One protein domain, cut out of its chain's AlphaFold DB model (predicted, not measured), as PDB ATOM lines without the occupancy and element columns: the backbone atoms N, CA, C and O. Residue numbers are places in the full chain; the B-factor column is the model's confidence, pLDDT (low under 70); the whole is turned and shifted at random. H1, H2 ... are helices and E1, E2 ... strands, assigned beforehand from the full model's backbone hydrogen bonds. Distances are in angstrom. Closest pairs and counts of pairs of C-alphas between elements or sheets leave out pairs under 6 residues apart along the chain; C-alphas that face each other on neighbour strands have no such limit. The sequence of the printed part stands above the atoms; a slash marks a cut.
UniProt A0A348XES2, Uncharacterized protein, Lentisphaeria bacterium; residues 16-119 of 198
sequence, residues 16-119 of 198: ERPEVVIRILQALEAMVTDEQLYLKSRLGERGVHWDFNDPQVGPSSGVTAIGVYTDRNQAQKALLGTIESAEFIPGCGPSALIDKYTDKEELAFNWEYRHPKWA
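Overview. This is residues 16 to 119 of the 198 residues of an uncharacterized protein of Lentisphaeria bacterium (UniProt A0A348XES2). One long helix, H1, runs out of a small body of short helices and loops, and residues 16 to 27 stick out from it as an arm; a second free end, residues 108 to 119, sticks out elsewhere with the last part of H6. The body holds H2, the small strand hairpin E1 and E2, H3, H4 and H5. The printed part has 104 residues with six named helices and two named strands, in the order H1 H2 E1 E2 H3 H4 H5 H6, and one antiparallel sheet, E1 - E2; the class is mostly helix, with helices holding 51 and strands 6 of the 57 residues in named elements. It is only just compact, close to loose, with a radius of gyration of the C-alphas of 15.5 A and spans of 50 by 38 by 24 A.

Along the chain. Find C-alpha 18 at (452.356, 484.250, 420.394); from there H1, residues 18 to 33, runs 22.3 A. Next come H2, residues 35 to 43, 11.8 A long, then E1, residues 50 to 52, and E2, residues 63 to 65. Read on through H3, residues 67 to 70, H4, residues 72 to 77, and H5, residues 95 to 100. H6, residues 104 to 113, runs 14.0 A to C-alpha 113 at (431.139, 478.825, 381.745).

Arrangement. H1 touches H2 only at the corner, with residues 30 to 32 alone, about perpendicular at 90 degrees; the closest C-alphas, of Met 31 and Tyr 38, are 5.0 A apart. E1 and E2 form an antiparallel hairpin at 148 degrees, with N 51 and O 64 within hydrogen-bond range at 2.9 A. H3 and H4 only just touch, only at the corner, with 3 pairs of C-alphas within 8 A; the closest are those of Tyr 69 and Ala 75, 4.7 A. H2 and H5 are close but not clearly touching, the closest C-alphas being those of Glu 35 and Leu 97, 7.2 A. H5 and H6 are also close but not clearly touching, at a steep tilt of 41 degrees, opposite ways; their closest C-alphas are those of Asp 99 and Leu 107, 7.1 A. H1, H2, H4, H5 and H6 have every O i to N i+4 pair within hydrogen-bond range; H3 is too short for one.

Size, cuts and confidence. Look at Glu 16 and Gln 56 for the two C-alphas farthest apart, 52.5 A. The printed part has no cut. The link from H4 to H5, residues 78 to 94, is long, and within it residues 85 to 92 have pLDDT under 70.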
ATOM      1  N   GLU A  16     452.909 479.846 424.331       96.50
ATOM      2  CA  GLU A  16     453.988 480.488 425.089       96.50
ATOM      3  C   GLU A  16     454.788 481.501 424.251       96.50
ATOM      4  O   GLU A  16     455.559 482.282 424.805       96.50
ATOM      5  N   ARG A  17     454.619 481.487 422.920       95.88
ATOM      6  CA  ARG A  17     455.324 482.350 421.956       95.88
ATOM      7  C   ARG A  17     454.379 482.940 420.900       95.88
ATOM      8  O   ARG A  17     454.548 482.685 419.698       95.88
ATOM      9  N   PRO A  18     453.355 483.707 421.312       94.06
ATOM     10  CA  PRO A  18     452.356 484.250 420.394       94.06
ATOM     11  C   PRO A  18     452.960 485.177 419.327       94.06
ATOM     12  O   PRO A  18     452.432 485.272 418.220       94.06
ATOM     13  N   GLU A  19     454.092 485.823 419.607       96.50
ATOM     14  CA  GLU A  19     454.808 486.687 418.668       96.50
ATOM     15  C   GLU A  19     455.284 485.945 417.413       96.50
ATOM     16  O   GLU A  19     455.313 486.525 416.327       96.50
ATOM     17  N   VAL A  20     455.605 484.652 417.532       94.44
ATOM     18  CA  VAL A  20     455.991 483.817 416.386       94.44
ATOM     19  C   VAL A  20     454.789 483.591 415.474       94.44
ATOM     20  O   VAL A  20     454.907 483.736 414.258       94.44
ATOM     21  N   VAL A  21     453.624 483.289 416.056       93.69
ATOM     22  CA  VAL A  21     452.374 483.100 415.308       93.69
ATOM     23  C   VAL A  21     451.992 484.388 414.588       93.69
ATOM     24  O   VAL A  21     451.751 484.362 413.385       93.69
ATOM     25  N   ILE A  22     452.015 485.523 415.292       94.56
ATOM     26  CA  ILE A  22     451.715 486.839 414.712       94.56
ATOM     27  C   ILE A  22     452.642 487.126 413.530       94.56
ATOM     28  O   ILE A  22     452.172 487.509 412.462       94.56
ATOM     29  N   ARG A  23     453.946 486.883 413.682       95.12
ATOM     30  CA  ARG A  23     454.917 487.123 412.613       95.12
ATOM     31  C   ARG A  23     454.687 486.231 411.393       95.12
ATOM     32  O   ARG A  23     454.850 486.698 410.269       95.12
ATOM     33  N   ILE A  24     454.302 484.970 411.596       91.56
ATOM     34  CA  ILE A  24     453.933 484.070 410.496       91.56
ATOM     35  C   ILE A  24     452.685 484.597 409.786       91.56
ATOM     36  O   ILE A  24     452.693 484.701 408.565       91.56
ATOM     37  N   LEU A  25     451.644 484.992 410.523       90.25
ATOM     38  CA  LEU A  25     450.420 485.541 409.931       90.25
ATOM     39  C   LEU A  25     450.684 486.829 409.139       90.25
ATOM     40  O   LEU A  25     450.170 486.967 408.034       90.25
ATOM     41  N   GLN A  26     451.541 487.718 409.643       92.25
ATOM     42  CA  GLN A  26     451.971 488.924 408.925       92.25
ATOM     43  C   GLN A  26     452.741 488.597 407.642       92.25
ATOM     44  O   GLN A  26     452.547 489.251 406.620       92.25
ATOM     45  N   ALA A  27     453.610 487.580 407.672       89.12
ATOM     46  CA  ALA A  27     454.302 487.129 406.469       89.12
ATOM     47  C   ALA A  27     453.302 486.598 405.431       89.12
ATOM     48  O   ALA A  27     453.377 486.971 404.267       89.12
ATOM     49  N   LEU A  28     452.331 485.786 405.856       87.69
ATOM     50  CA  LEU A  28     451.296 485.246 404.972       87.69
ATOM     51  C   LEU A  28     450.399 486.339 404.383       87.69
ATOM     52  O   LEU A  28     450.082 486.275 403.199       87.69
ATOM     53  N   GLU A  29     450.020 487.338 405.183       87.94
ATOM     54  CA  GLU A  29     449.279 488.515 404.722       87.94
ATOM     55  C   GLU A  29     450.072 489.262 403.648       87.94
ATOM     56  O   GLU A  29     449.566 489.457 402.544       87.94
ATOM     57  N   ALA A  30     451.343 489.578 403.913       89.19
ATOM     58  CA  ALA A  30     452.201 490.251 402.944       89.19
ATOM     59  C   ALA A  30     452.281 489.478 401.619       89.19
ATOM     60  O   ALA A  30     452.221 490.080 400.550       89.19
ATOM     61  N   MET A  31     452.345 488.144 401.668       84.69
ATOM     62  CA  MET A  31     452.392 487.293 400.473       84.69
ATOM     63  C   MET A  31     451.116 487.307 399.623       84.69
ATOM     64  O   MET A  31     451.149 486.808 398.496       84.69
ATOM     65  N   VAL A  32     450.002 487.842 400.132       83.88
ATOM     66  CA  VAL A  32     448.757 488.028 399.367       83.88
ATOM     67  C   VAL A  32     448.390 489.475 399.115       83.88
ATOM     68  O   VAL A  32     447.653 489.733 398.171       83.88
ATOM     69  N   THR A  33     448.887 490.419 399.906       87.25
ATOM     70  CA  THR A  33     448.580 491.842 399.720       87.25
ATOM     71  C   THR A  33     449.636 492.578 398.904       87.25
ATOM     72  O   THR A  33     449.311 493.572 398.258       87.25
ATOM     73  N   ASP A  34     450.889 492.119 398.922       91.12
ATOM     74  CA  ASP A  34     451.958 492.669 398.091       91.12
ATOM     75  C   ASP A  34     452.028 491.906 396.763       91.12
ATOM     76  O   ASP A  34     452.384 490.729 396.709       91.12
ATOM     77  N   GLU A  35     451.676 492.590 395.677       90.81
ATOM     78  CA  GLU A  35     451.642 492.024 394.327       90.81
ATOM     79  C   GLU A  35     453.001 491.470 393.871       90.81
ATOM     80  O   GLU A  35     453.061 490.403 393.261       90.81
ATOM     81  N   GLN A  36     454.104 492.164 394.160       90.75
ATOM     82  CA  GLN A  36     455.427 491.725 393.710       90.75
ATOM     83  C   GLN A  36     455.876 490.492 394.484       90.75
ATOM     84  O   GLN A  36     456.383 489.535 393.893       90.75
ATOM     85  N   LEU A  37     455.642 490.482 395.797       89.56
ATOM     86  CA  LEU A  37     455.903 489.323 396.636       89.56
ATOM     87  C   LEU A  37     455.027 488.135 396.226       89.56
ATOM     88  O   LEU A  37     455.542 487.023 396.139       89.56
ATOM     89  N   TYR A  38     453.752 488.370 395.908       88.19
ATOM     90  CA  TYR A  38     452.813 487.350 395.445       88.19
ATOM     91  C   TYR A  38     453.284 486.653 394.165       88.19
ATOM     92  O   TYR A  38     453.245 485.421 394.076       88.19
ATOM     93  N   LEU A  39     453.714 487.436 393.168       89.31
ATOM     94  CA  LEU A  39     454.211 486.911 391.896       89.31
ATOM     95  C   LEU A  39     455.530 486.179 392.103       89.31
ATOM     96  O   LEU A  39     455.683 485.047 391.652       89.31
ATOM     97  N   LYS A  40     456.461 486.788 392.838       89.75
ATOM     98  CA  LYS A  40     457.772 486.198 393.098       89.75
ATOM     99  C   LYS A  40     457.671 484.892 393.880       89.75
ATOM    100  O   LYS A  40     458.413 483.963 393.584       89.75
ATOM    101  N   SER A  41     456.750 484.787 394.836       86.00
ATOM    102  CA  SER A  41     456.584 483.569 395.632       86.00
ATOM    103  C   SER A  41     455.953 482.404 394.874       86.00
ATOM    104  O   SER A  41     456.026 481.281 395.358       86.00
ATOM    105  N   ARG A  42     455.296 482.655 393.733       85.25
ATOM    106  CA  ARG A  42     454.611 481.619 392.936       85.25
ATOM    107  C   ARG A  42     455.318 481.315 391.631       85.25
ATOM    108  O   ARG A  42     455.496 480.157 391.276       85.25
ATOM    109  N   LEU A  43     455.700 482.363 390.919       89.38
ATOM    110  CA  LEU A  43     456.243 482.290 389.570       89.38
ATOM    111  C   LEU A  43     457.761 482.501 389.552       89.38
ATOM    112  O   LEU A  43     458.408 482.190 388.557       89.38
ATOM    113  N   GLY A  44     458.347 483.020 390.635       91.38
ATOM    114  CA  GLY A  44     459.751 483.413 390.677       91.38
ATOM    115  C   GLY A  44     460.021 484.716 389.918       91.38
ATOM    116  O   GLY A  44     459.148 485.564 389.729       91.38
ATOM    117  N   GLU A  45     461.267 484.891 389.488       94.06
ATOM    118  CA  GLU A  45     461.729 486.065 388.734       94.06
ATOM    119  C   GLU A  45     461.240 486.069 387.271       94.06
ATOM    120  O   GLU A  45     461.479 485.105 386.530       94.06
ATOM    121  N   ARG A  46     460.614 487.172 386.836       94.69
ATOM    122  CA  ARG A  46     460.207 487.391 385.434       94.69
ATOM    123  C   ARG A  46     461.433 487.501 384.521       94.69
ATOM    124  O   ARG A  46     462.440 488.088 384.903       94.69
ATOM    125  N   GLY A  47     461.350 486.958 383.311       94.69
ATOM    126  CA  GLY A  47     462.450 486.889 382.344       94.69
ATOM    127  C   GLY A  47     463.468 485.781 382.638       94.69
ATOM    128  O   GLY A  47     464.330 485.513 381.807       94.69
ATOM    129  N   VAL A  48     463.349 485.105 383.786       95.12
ATOM    130  CA  VAL A  48     464.122 483.901 384.124       95.12
ATOM    131  C   VAL A  48     463.213 482.678 384.152       95.12
ATOM    132  O   VAL A  48     463.512 481.671 383.514       95.12
ATOM    133  N   HIS A  49     462.106 482.772 384.888       95.06
ATOM    134  CA  HIS A  49     461.201 481.650 385.137       95.06
ATOM    135  C   HIS A  49     459.924 481.731 384.303       95.06
ATOM    136  O   HIS A  49     459.431 480.716 383.814       95.06
ATOM    137  N   TRP A  50     459.416 482.947 384.110       94.88
ATOM    138  CA  TRP A  50     458.173 483.219 383.399       94.88
ATOM    139  C   TRP A  50     458.237 484.550 382.650       94.88
ATOM    140  O   TRP A  50     459.069 485.405 382.967       94.88
ATOM    141  N   ASP A  51     457.336 484.744 381.694       96.19
ATOM    142  CA  ASP A  51     457.054 486.046 381.086       96.19
ATOM    143  C   ASP A  51     455.560 486.179 380.753       96.19
ATOM    144  O   ASP A  51     454.785 485.234 380.934       96.19
ATOM    145  N   PHE A  52     455.141 487.359 380.305       96.00
ATOM    146  CA  PHE A  52     453.809 487.552 379.740       96.00
ATOM    147  C   PHE A  52     453.648 486.751 378.449       96.00
ATOM    148  O   PHE A  52     454.597 486.631 377.672       96.00
ATOM    149  N   ASN A  53     452.438 486.248 378.200       94.94
ATOM    150  CA  ASN A  53     452.134 485.568 376.938       94.94
ATOM    151  C   ASN A  53     452.373 486.501 375.743       94.94
ATOM    152  O   ASN A  53     452.929 486.081 374.729       94.94
ATOM    153  N   ASP A  54     452.008 487.776 375.895       94.94
ATOM    154  CA  ASP A  54     452.375 488.860 374.991       94.94
ATOM    155  C   ASP A  54     452.984 490.034 375.790       94.94
ATOM    156  O   ASP A  54     452.266 490.760 376.489       94.94
ATOM    157  N   PRO A  55     454.307 490.273 375.679       91.69
ATOM    158  CA  PRO A  55     454.983 491.375 376.362       91.69
ATOM    159  C   PRO A  55     454.468 492.776 376.005       91.69
ATOM    160  O   PRO A  55     454.635 493.697 376.806       91.69
ATOM    161  N   GLN A  56     453.860 492.965 374.826       93.81
ATOM    162  CA  GLN A  56     453.293 494.253 374.408       93.81
ATOM    163  C   GLN A  56     451.939 494.521 375.068       93.81
ATOM    164  O   GLN A  56     451.627 495.667 375.391       93.81
ATOM    165  N   VAL A  57     451.150 493.469 375.293       92.75
ATOM    166  CA  VAL A  57     449.862 493.536 376.003       92.75
ATOM    167  C   VAL A  57     450.076 493.577 377.519       92.75
ATOM    168  O   VAL A  57     449.333 494.245 378.243       92.75
ATOM    169  N   GLY A  58     451.113 492.902 378.012       93.25
ATOM    170  CA  GLY A  58     451.474 492.875 379.421       93.25
ATOM    171  C   GLY A  58     450.620 491.891 380.234       93.25
ATOM    172  O   GLY A  58     450.264 490.826 379.726       93.25
ATOM    173  N   PRO A  59     450.277 492.201 381.498       92.69
ATOM    174  CA  PRO A  59     449.735 491.223 382.445       92.69
ATOM    175  C   PRO A  59     448.413 490.593 382.003       92.69
ATOM    176  O   PRO A  59     448.213 489.402 382.208       92.69
ATOM    177  N   SER A  60     447.558 491.339 381.301       93.19
ATOM    178  CA  SER A  60     446.268 490.817 380.844       93.19
ATOM    179  C   SER A  60     446.352 489.854 379.659       93.19
ATOM    180  O   SER A  60     445.313 489.423 379.172       93.19
ATOM    181  N   SER A  61     447.552 489.593 379.130       94.31
ATOM    182  CA  SER A  61     447.756 488.505 378.167       94.31
ATOM    183  C   SER A  61     447.874 487.147 378.853       94.31
ATOM    184  O   SER A  61     447.901 486.125 378.178       94.31
ATOM    185  N   GLY A  62     447.975 487.118 380.183       93.25
ATOM    186  CA  GLY A  62     448.357 485.927 380.920       93.25
ATOM    187  C   GLY A  62     449.867 485.828 381.131       93.25
ATOM    188  O   GLY A  62     450.657 486.667 380.684       93.25
ATOM    189  N   VAL A  63     450.271 484.771 381.829       93.50
ATOM    190  CA  VAL A  63     451.674 484.451 382.112       93.50
ATOM    191  C   VAL A  63     451.994 483.036 381.648       93.50
ATOM    192  O   VAL A  63     451.167 482.133 381.777       93.50
ATOM    193  N   THR A  64     453.217 482.822 381.172       92.56
ATOM    194  CA  THR A  64     453.713 481.496 380.792       92.56
ATOM    195  C   THR A  64     455.109 481.248 381.339       92.56
ATOM    196  O   THR A  64     455.918 482.168 381.479       92.56
ATOM    197  N   ALA A  65     455.399 479.986 381.650       93.75
ATOM    198  CA  ALA A  65     456.747 479.559 381.990       93.75
ATOM    199  C   ALA A  65     457.646 479.611 380.747       93.75
ATOM    200  O   ALA A  65     457.202 479.357 379.628       93.75
ATOM    201  N   ILE A  66     458.931 479.900 380.942       95.00
ATOM    202  CA  ILE A  66     459.907 480.009 379.850       95.00
ATOM    203  C   ILE A  66     461.103 479.078 380.071       95.00
ATOM    204  O   ILE A  66     461.394 478.640 381.185       95.00
ATOM    205  N   GLY A  67     461.813 478.754 378.988       95.44
ATOM    206  CA  GLY A  67     463.008 477.909 379.038       95.44
ATOM    207  C   GLY A  67     462.732 476.519 379.621       95.44
ATOM    208  O   GLY A  67     461.735 475.879 379.286       95.44
ATOM    209  N   VAL A  68     463.619 476.051 380.505       95.56
ATOM    210  CA  VAL A  68     463.513 474.719 381.133       95.56
ATOM    211  C   VAL A  68     462.288 474.570 382.038       95.56
ATOM    212  O   VAL A  68     461.868 473.449 382.293       95.56
ATOM    213  N   TYR A  69     461.693 475.675 382.495       93.50
ATOM    214  CA  TYR A  69     460.550 475.670 383.412       93.50
ATOM    215  C   TYR A  69     459.212 475.412 382.715       93.50
ATOM    216  O   TYR A  69     458.200 475.214 383.382       93.50
ATOM    217  N   THR A  70     459.205 475.355 381.379       92.69
ATOM    218  CA  THR A  70     458.080 474.795 380.613       92.69
ATOM    219  C   THR A  70     457.838 473.315 380.946       92.69
ATOM    220  O   THR A  70     456.710 472.835 380.839       92.69
ATOM    221  N   ASP A  71     458.868 472.599 381.414       91.69
ATOM    222  CA  ASP A  71     458.731 471.281 382.031       91.69
ATOM    223  C   ASP A  71     458.298 471.430 383.499       91.69
ATOM    224  O   ASP A  71     459.026 471.965 384.344       91.69
ATOM    225  N   ARG A  72     457.122 470.880 383.825       85.44
ATOM    226  CA  ARG A  72     456.549 470.920 385.176       85.44
ATOM    227  C   ARG A  72     457.478 470.334 386.244       85.44
ATOM    228  O   ARG A  72     457.523 470.861 387.352       85.44
ATOM    229  N   ASN A  73     458.230 469.276 385.945       89.12
ATOM    230  CA  ASN A  73     459.156 468.679 386.910       89.12
ATOM    231  C   ASN A  73     460.317 469.624 387.231       89.12
ATOM    232  O   ASN A  73     460.813 469.623 388.357       89.12
ATOM    233  N   GLN A  74     460.768 470.417 386.258       91.50
ATOM    234  CA  GLN A  74     461.814 471.417 386.478       91.50
ATOM    235  C   GLN A  74     461.270 472.607 387.269       91.50
ATOM    236  O   GLN A  74     461.908 473.031 388.231       91.50
ATOM    237  N   ALA A  75     460.070 473.087 386.929       88.88
ATOM    238  CA  ALA A  75     459.384 474.135 387.685       88.88
ATOM    239  C   ALA A  75     459.195 473.741 389.159       88.88
ATOM    240  O   ALA A  75     459.619 474.468 390.054       88.88
ATOM    241  N   GLN A  76     458.682 472.538 389.428       85.81
ATOM    242  CA  GLN A  76     458.464 472.062 390.796       85.81
ATOM    243  C   GLN A  76     459.764 471.860 391.584       85.81
ATOM    244  O   GLN A  76     459.805 472.166 392.773       85.81
ATOM    245  N   LYS A  77     460.854 471.401 390.947       88.69
ATOM    246  CA  LYS A  77     462.181 471.334 391.596       88.69
ATOM    247  C   LYS A  77     462.696 472.709 392.019       88.69
ATOM    248  O   LYS A  77     463.419 472.801 393.006       88.69
ATOM    249  N   ALA A  78     462.319 473.754 391.289       88.12
ATOM    250  CA  ALA A  78     462.606 475.142 391.626       88.12
ATOM    251  C   ALA A  78     461.552 475.772 392.559       88.12
ATOM    252  O   ALA A  78     461.624 476.968 392.824       88.12
ATOM    253  N   LEU A  79     460.603 474.977 393.077       85.88
ATOM    254  CA  LEU A  79     459.486 475.420 393.922       85.88
ATOM    255  C   LEU A  79     458.579 476.455 393.238       85.88
ATOM    256  O   LEU A  79     457.992 477.309 393.899       85.88
ATOM    257  N   LEU A  80     458.474 476.380 391.913       86.06
ATOM    258  CA  LEU A  80     457.624 477.241 391.102       86.06
ATOM    259  C   LEU A  80     456.301 476.545 390.813       86.06
ATOM    260  O   LEU A  80     456.265 475.338 390.552       86.06
ATOM    261  N   GLY A  81     455.243 477.341 390.789       80.31
ATOM    262  CA  GLY A  81     453.901 476.910 390.451       80.31
ATOM    263  C   GLY A  81     453.245 477.801 389.407       80.31
ATOM    264  O   GLY A  81     453.889 478.544 388.670       80.31
ATOM    265  N   THR A  82     451.923 477.718 389.336       78.50
ATOM    266  CA  THR A  82     451.076 478.652 388.590       78.50
ATOM    267  C   THR A  82     450.679 479.841 389.462       78.50
ATOM    268  O   THR A  82     450.829 479.821 390.688       78.50
ATOM    269  N   ILE A  83     450.102 480.872 388.845       76.56
ATOM    270  CA  ILE A  83     449.591 482.034 389.579       76.56
ATOM    271  C   ILE A  83     448.470 481.678 390.569       76.56
ATOM    272  O   ILE A  83     448.285 482.366 391.571       76.56
ATOM    273  N   GLU A  84     447.783 480.562 390.324       72.12
ATOM    274  CA  GLU A  84     446.755 479.977 391.188       72.12
ATOM    275  C   GLU A  84     447.252 478.751 391.972       72.12
ATOM    276  O   GLU A  84     446.453 478.031 392.573       72.12
ATOM    277  N   SER A  85     448.554 478.444 391.933       67.50
ATOM    278  CA  SER A  85     449.057 477.209 392.531       67.50
ATOM    279  C   SER A  85     448.875 477.187 394.039       67.50
ATOM    280  O   SER A  85     449.161 478.143 394.762       67.50
ATOM    281  N   ALA A  86     448.455 476.018 394.504       60.84
ATOM    282  CA  ALA A  86     448.286 475.698 395.911       60.84
ATOM    283  C   ALA A  86     449.583 475.144 396.547       60.84
ATOM    284  O   ALA A  86     449.580 474.635 397.667       60.84
ATOM    285  N   GLU A  87     450.694 475.204 395.804       62.78
ATOM    286  CA  GLU A  87     452.008 474.671 396.183       62.78
ATOM    287  C   GLU A  87     452.687 475.539 397.258       62.78
ATOM    288  O   GLU A  87     453.546 475.047 397.989       62.78
ATOM    289  N   PHE A  88     452.250 476.795 397.414       66.31
ATOM    290  CA  PHE A  88     452.703 477.702 398.464       66.31
ATOM    291  C   PHE A  88     451.527 478.241 399.285       66.31
ATOM    292  O   PHE A  88     450.460 478.530 398.747       66.31
ATOM    293  N   ILE A  89     451.715 478.396 400.599       67.25
ATOM    294  CA  ILE A  89     450.687 478.940 401.492       67.25
ATOM    295  C   ILE A  89     450.823 480.469 401.578       67.25
ATOM    296  O   ILE A  89     451.909 480.960 401.879       67.25
ATOM    297  N   PRO A  90     449.728 481.224 401.395       66.38
ATOM    298  CA  PRO A  90     448.358 480.740 401.210       66.38
ATOM    299  C   PRO A  90     448.076 480.286 399.767       66.38
ATOM    300  O   PRO A  90     448.383 480.983 398.799       66.38
ATOM    301  N   GLY A  91     447.450 479.107 399.648       61.56
ATOM    302  CA  GLY A  91     447.205 478.413 398.373       61.56
ATOM    303  C   GLY A  91     446.131 479.043 397.484       61.56
ATOM    304  O   GLY A  91     445.764 478.474 396.462       61.56
ATOM    305  N   CYS A  92     445.606 480.202 397.873       65.00
ATOM    306  CA  CYS A  92     444.672 480.997 397.096       65.00
ATOM    307  C   CYS A  92     445.049 482.474 397.224       65.00
ATOM    308  O   CYS A  92     445.258 482.988 398.325       65.00
ATOM    309  N   GLY A  93     445.182 483.139 396.079       70.31
ATOM    310  CA  GLY A  93     445.439 484.568 396.016       70.31
ATOM    311  C   GLY A  93     444.180 485.419 395.982       70.31
ATOM    312  O   GLY A  93     443.077 484.895 395.816       70.31
ATOM    313  N   PRO A  94     444.332 486.747 396.101       79.88
ATOM    314  CA  PRO A  94     443.230 487.669 395.873       79.88
ATOM    315  C   PRO A  94     442.742 487.554 394.426       79.88
ATOM    316  O   PRO A  94     443.542 487.683 393.501       79.88
ATOM    317  N   SER A  95     441.432 487.387 394.218       82.50
ATOM    318  CA  SER A  95     440.853 487.256 392.871       82.50
ATOM    319  C   SER A  95     441.219 488.424 391.959       82.50
ATOM    320  O   SER A  95     441.616 488.197 390.832       82.50
ATOM    321  N   ALA A  96     441.211 489.662 392.468       87.12
ATOM    322  CA  ALA A  96     441.596 490.833 391.676       87.12
ATOM    323  C   ALA A  96     443.042 490.763 391.154       87.12
ATOM    324  O   ALA A  96     443.336 491.263 390.069       87.12
ATOM    325  N   LEU A  97     443.945 490.157 391.929       87.75
ATOM    326  CA  LEU A  97     445.330 489.977 391.518       87.75
ATOM    327  C   LEU A  97     445.459 488.827 390.522       87.75
ATOM    328  O   LEU A  97     446.169 488.971 389.539       87.75
ATOM    329  N   ILE A  98     444.753 487.718 390.741       87.75
ATOM    330  CA  ILE A  98     444.712 486.608 389.783       87.75
ATOM    331  C   ILE A  98     444.161 487.108 388.441       87.75
ATOM    332  O   ILE A  98     444.862 487.031 387.440       87.75
ATOM    333  N   ASP A  99     442.990 487.747 388.444       89.88
ATOM    334  CA  ASP A  99     442.331 488.271 387.244       89.88
ATOM    335  C   ASP A  99     443.220 489.261 386.478       89.88
ATOM    336  O   ASP A  99     443.242 489.273 385.252       89.88
ATOM    337  N   LYS A 100     444.021 490.079 387.170       91.81
ATOM    338  CA  LYS A 100     444.954 491.009 386.514       91.81
ATOM    339  C   LYS A 100     445.954 490.304 385.585       91.81
ATOM    340  O   LYS A 100     446.389 490.909 384.605       91.81
ATOM    341  N   TYR A 101     446.336 489.076 385.923       91.94
ATOM    342  CA  TYR A 101     447.374 488.282 385.264       91.94
ATOM    343  C   TYR A 101     446.823 487.029 384.574       91.94
ATOM    344  O   TYR A 101     447.602 486.180 384.139       91.94
ATOM    345  N   THR A 102     445.502 486.904 384.488       90.75
ATOM    346  CA  THR A 102     444.831 485.891 383.678       90.75
ATOM    347  C   THR A 102     444.562 486.484 382.305       90.75
ATOM    348  O   THR A 102     444.253 487.672 382.166       90.75
ATOM    349  N   ASP A 103     444.697 485.651 381.280       92.62
ATOM    350  CA  ASP A 103     444.355 486.045 379.925       92.62
ATOM    351  C   ASP A 103     442.881 486.496 379.830       92.62
ATOM    352  O   ASP A 103     441.991 485.937 380.478       92.62
ATOM    353  N   LYS A 104     442.602 487.535 379.035       90.62
ATOM    354  CA  LYS A 104     441.249 488.106 378.934       90.62
ATOM    355  C   LYS A 104     440.244 487.143 378.319       90.62
ATOM    356  O   LYS A 104     439.080 487.162 378.728       90.62
ATOM    357  N   GLU A 105     440.655 486.342 377.341       91.50
ATOM    358  CA  GLU A 105     439.778 485.338 376.747       91.50
ATOM    359  C   GLU A 105     439.504 484.213 377.748       91.50
ATOM    360  O   GLU A 105     438.356 483.784 377.885       91.50
ATOM    361  N   GLU A 106     440.509 483.805 378.523       89.88
ATOM    362  CA  GLU A 106     440.326 482.862 379.629       89.88
ATOM    363  C   GLU A 106     439.377 483.412 380.707       89.88
ATOM    364  O   GLU A 106     438.481 482.699 381.164       89.88
ATOM    365  N   LEU A 107     439.508 484.683 381.092       89.50
ATOM    366  CA  LEU A 107     438.590 485.319 382.038       89.50
ATOM    367  C   LEU A 107     437.160 485.363 381.512       89.50
ATOM    368  O   LEU A 107     436.231 485.034 382.252       89.50
ATOM    369  N   ALA A 108     436.975 485.741 380.246       91.19
ATOM    370  CA  ALA A 108     435.663 485.751 379.609       91.19
ATOM    371  C   ALA A 108     435.047 484.344 379.603       91.19
ATOM    372  O   ALA A 108     433.898 484.173 380.016       91.19
ATOM    373  N   PHE A 109     435.838 483.330 379.245       92.44
ATOM    374  CA  PHE A 109     435.433 481.930 379.301       92.44
ATOM    375  C   PHE A 109     435.051 481.500 380.725       92.44
ATOM    376  O   PHE A 109     434.002 480.889 380.936       92.44
ATOM    377  N   ASN A 110     435.861 481.836 381.729       87.38
ATOM    378  CA  ASN A 110     435.570 481.518 383.125       87.38
ATOM    379  C   ASN A 110     434.279 482.200 383.598       87.38
ATOM    380  O   ASN A 110     433.491 481.591 384.321       87.38
ATOM    381  N   TRP A 111     434.007 483.429 383.162       87.31
ATOM    382  CA  TRP A 111     432.778 484.131 383.524       87.31
ATOM    383  C   TRP A 111     431.534 483.546 382.857       87.31
ATOM    384  O   TRP A 111     430.475 483.468 383.480       87.31
ATOM    385  N   GLU A 112     431.666 483.112 381.605       91.31
ATOM    386  CA  GLU A 112     430.580 482.522 380.827       91.31
ATOM    387  C   GLU A 112     430.265 481.091 381.271       91.31
ATOM    388  O   GLU A 112     429.096 480.748 381.422       91.31
ATOM    389  N   TYR A 113     431.287 480.271 381.537       90.44
ATOM    390  CA  TYR A 113     431.139 478.825 381.745       90.44
ATOM    391  C   TYR A 113     431.471 478.344 383.163       90.44
ATOM    392  O   TYR A 113     431.210 477.187 383.498       90.44
ATOM    393  N   ARG A 114     432.027 479.199 384.024       83.75
ATOM    394  CA  ARG A 114     432.420 478.858 385.406       83.75
ATOM    395  C   ARG A 114     432.025 479.946 386.403       83.75
ATOM    396  O   ARG A 114     432.713 480.166 387.399       83.75
ATOM    397  N   HIS A 115     430.905 480.621 386.145       80.50
ATOM    398  CA  HIS A 115     430.475 481.770 386.931       80.50
ATOM    399  C   HIS A 115     430.423 481.438 388.442       80.50
ATOM    400  O   HIS A 115     429.777 480.457 388.819       80.50
ATOM    401  N   PRO A 116     430.988 482.268 389.347       74.00
ATOM    402  CA  PRO A 116     431.038 481.979 390.791       74.00
ATOM    403  C   PRO A 116     429.676 481.718 391.453       74.00
ATOM    404  O   PRO A 116     429.593 481.038 392.472       74.00
ATOM    405  N   LYS A 117     428.593 482.243 390.867       77.81
ATOM    406  CA  LYS A 117     427.196 481.966 391.276       77.81
ATOM    407  C   LYS A 117     426.779 480.494 391.125       77.81
ATOM    408  O   LYS A 117     425.810 480.085 391.745       77.81
ATOM    409  N   TRP A 118     427.474 479.730 390.285       79.19
ATOM    410  CA  TRP A 118     427.265 478.292 390.098       79.19
ATOM    411  C   TRP A 118     428.142 477.451 391.022       79.19
ATOM    412  O   TRP A 118     428.006 476.230 391.050       79.19
ATOM    413  N   ALA A 119     429.061 478.080 391.763       72.44
ATOM    414  CA  ALA A 119     429.895 477.363 392.706       72.44
ATOM    415  C   ALA A 119     429.013 476.723 393.784       72.44
ATOM    416  O   ALA A 119     428.210 477.397 394.431       72.44
TER     417      ALA A 119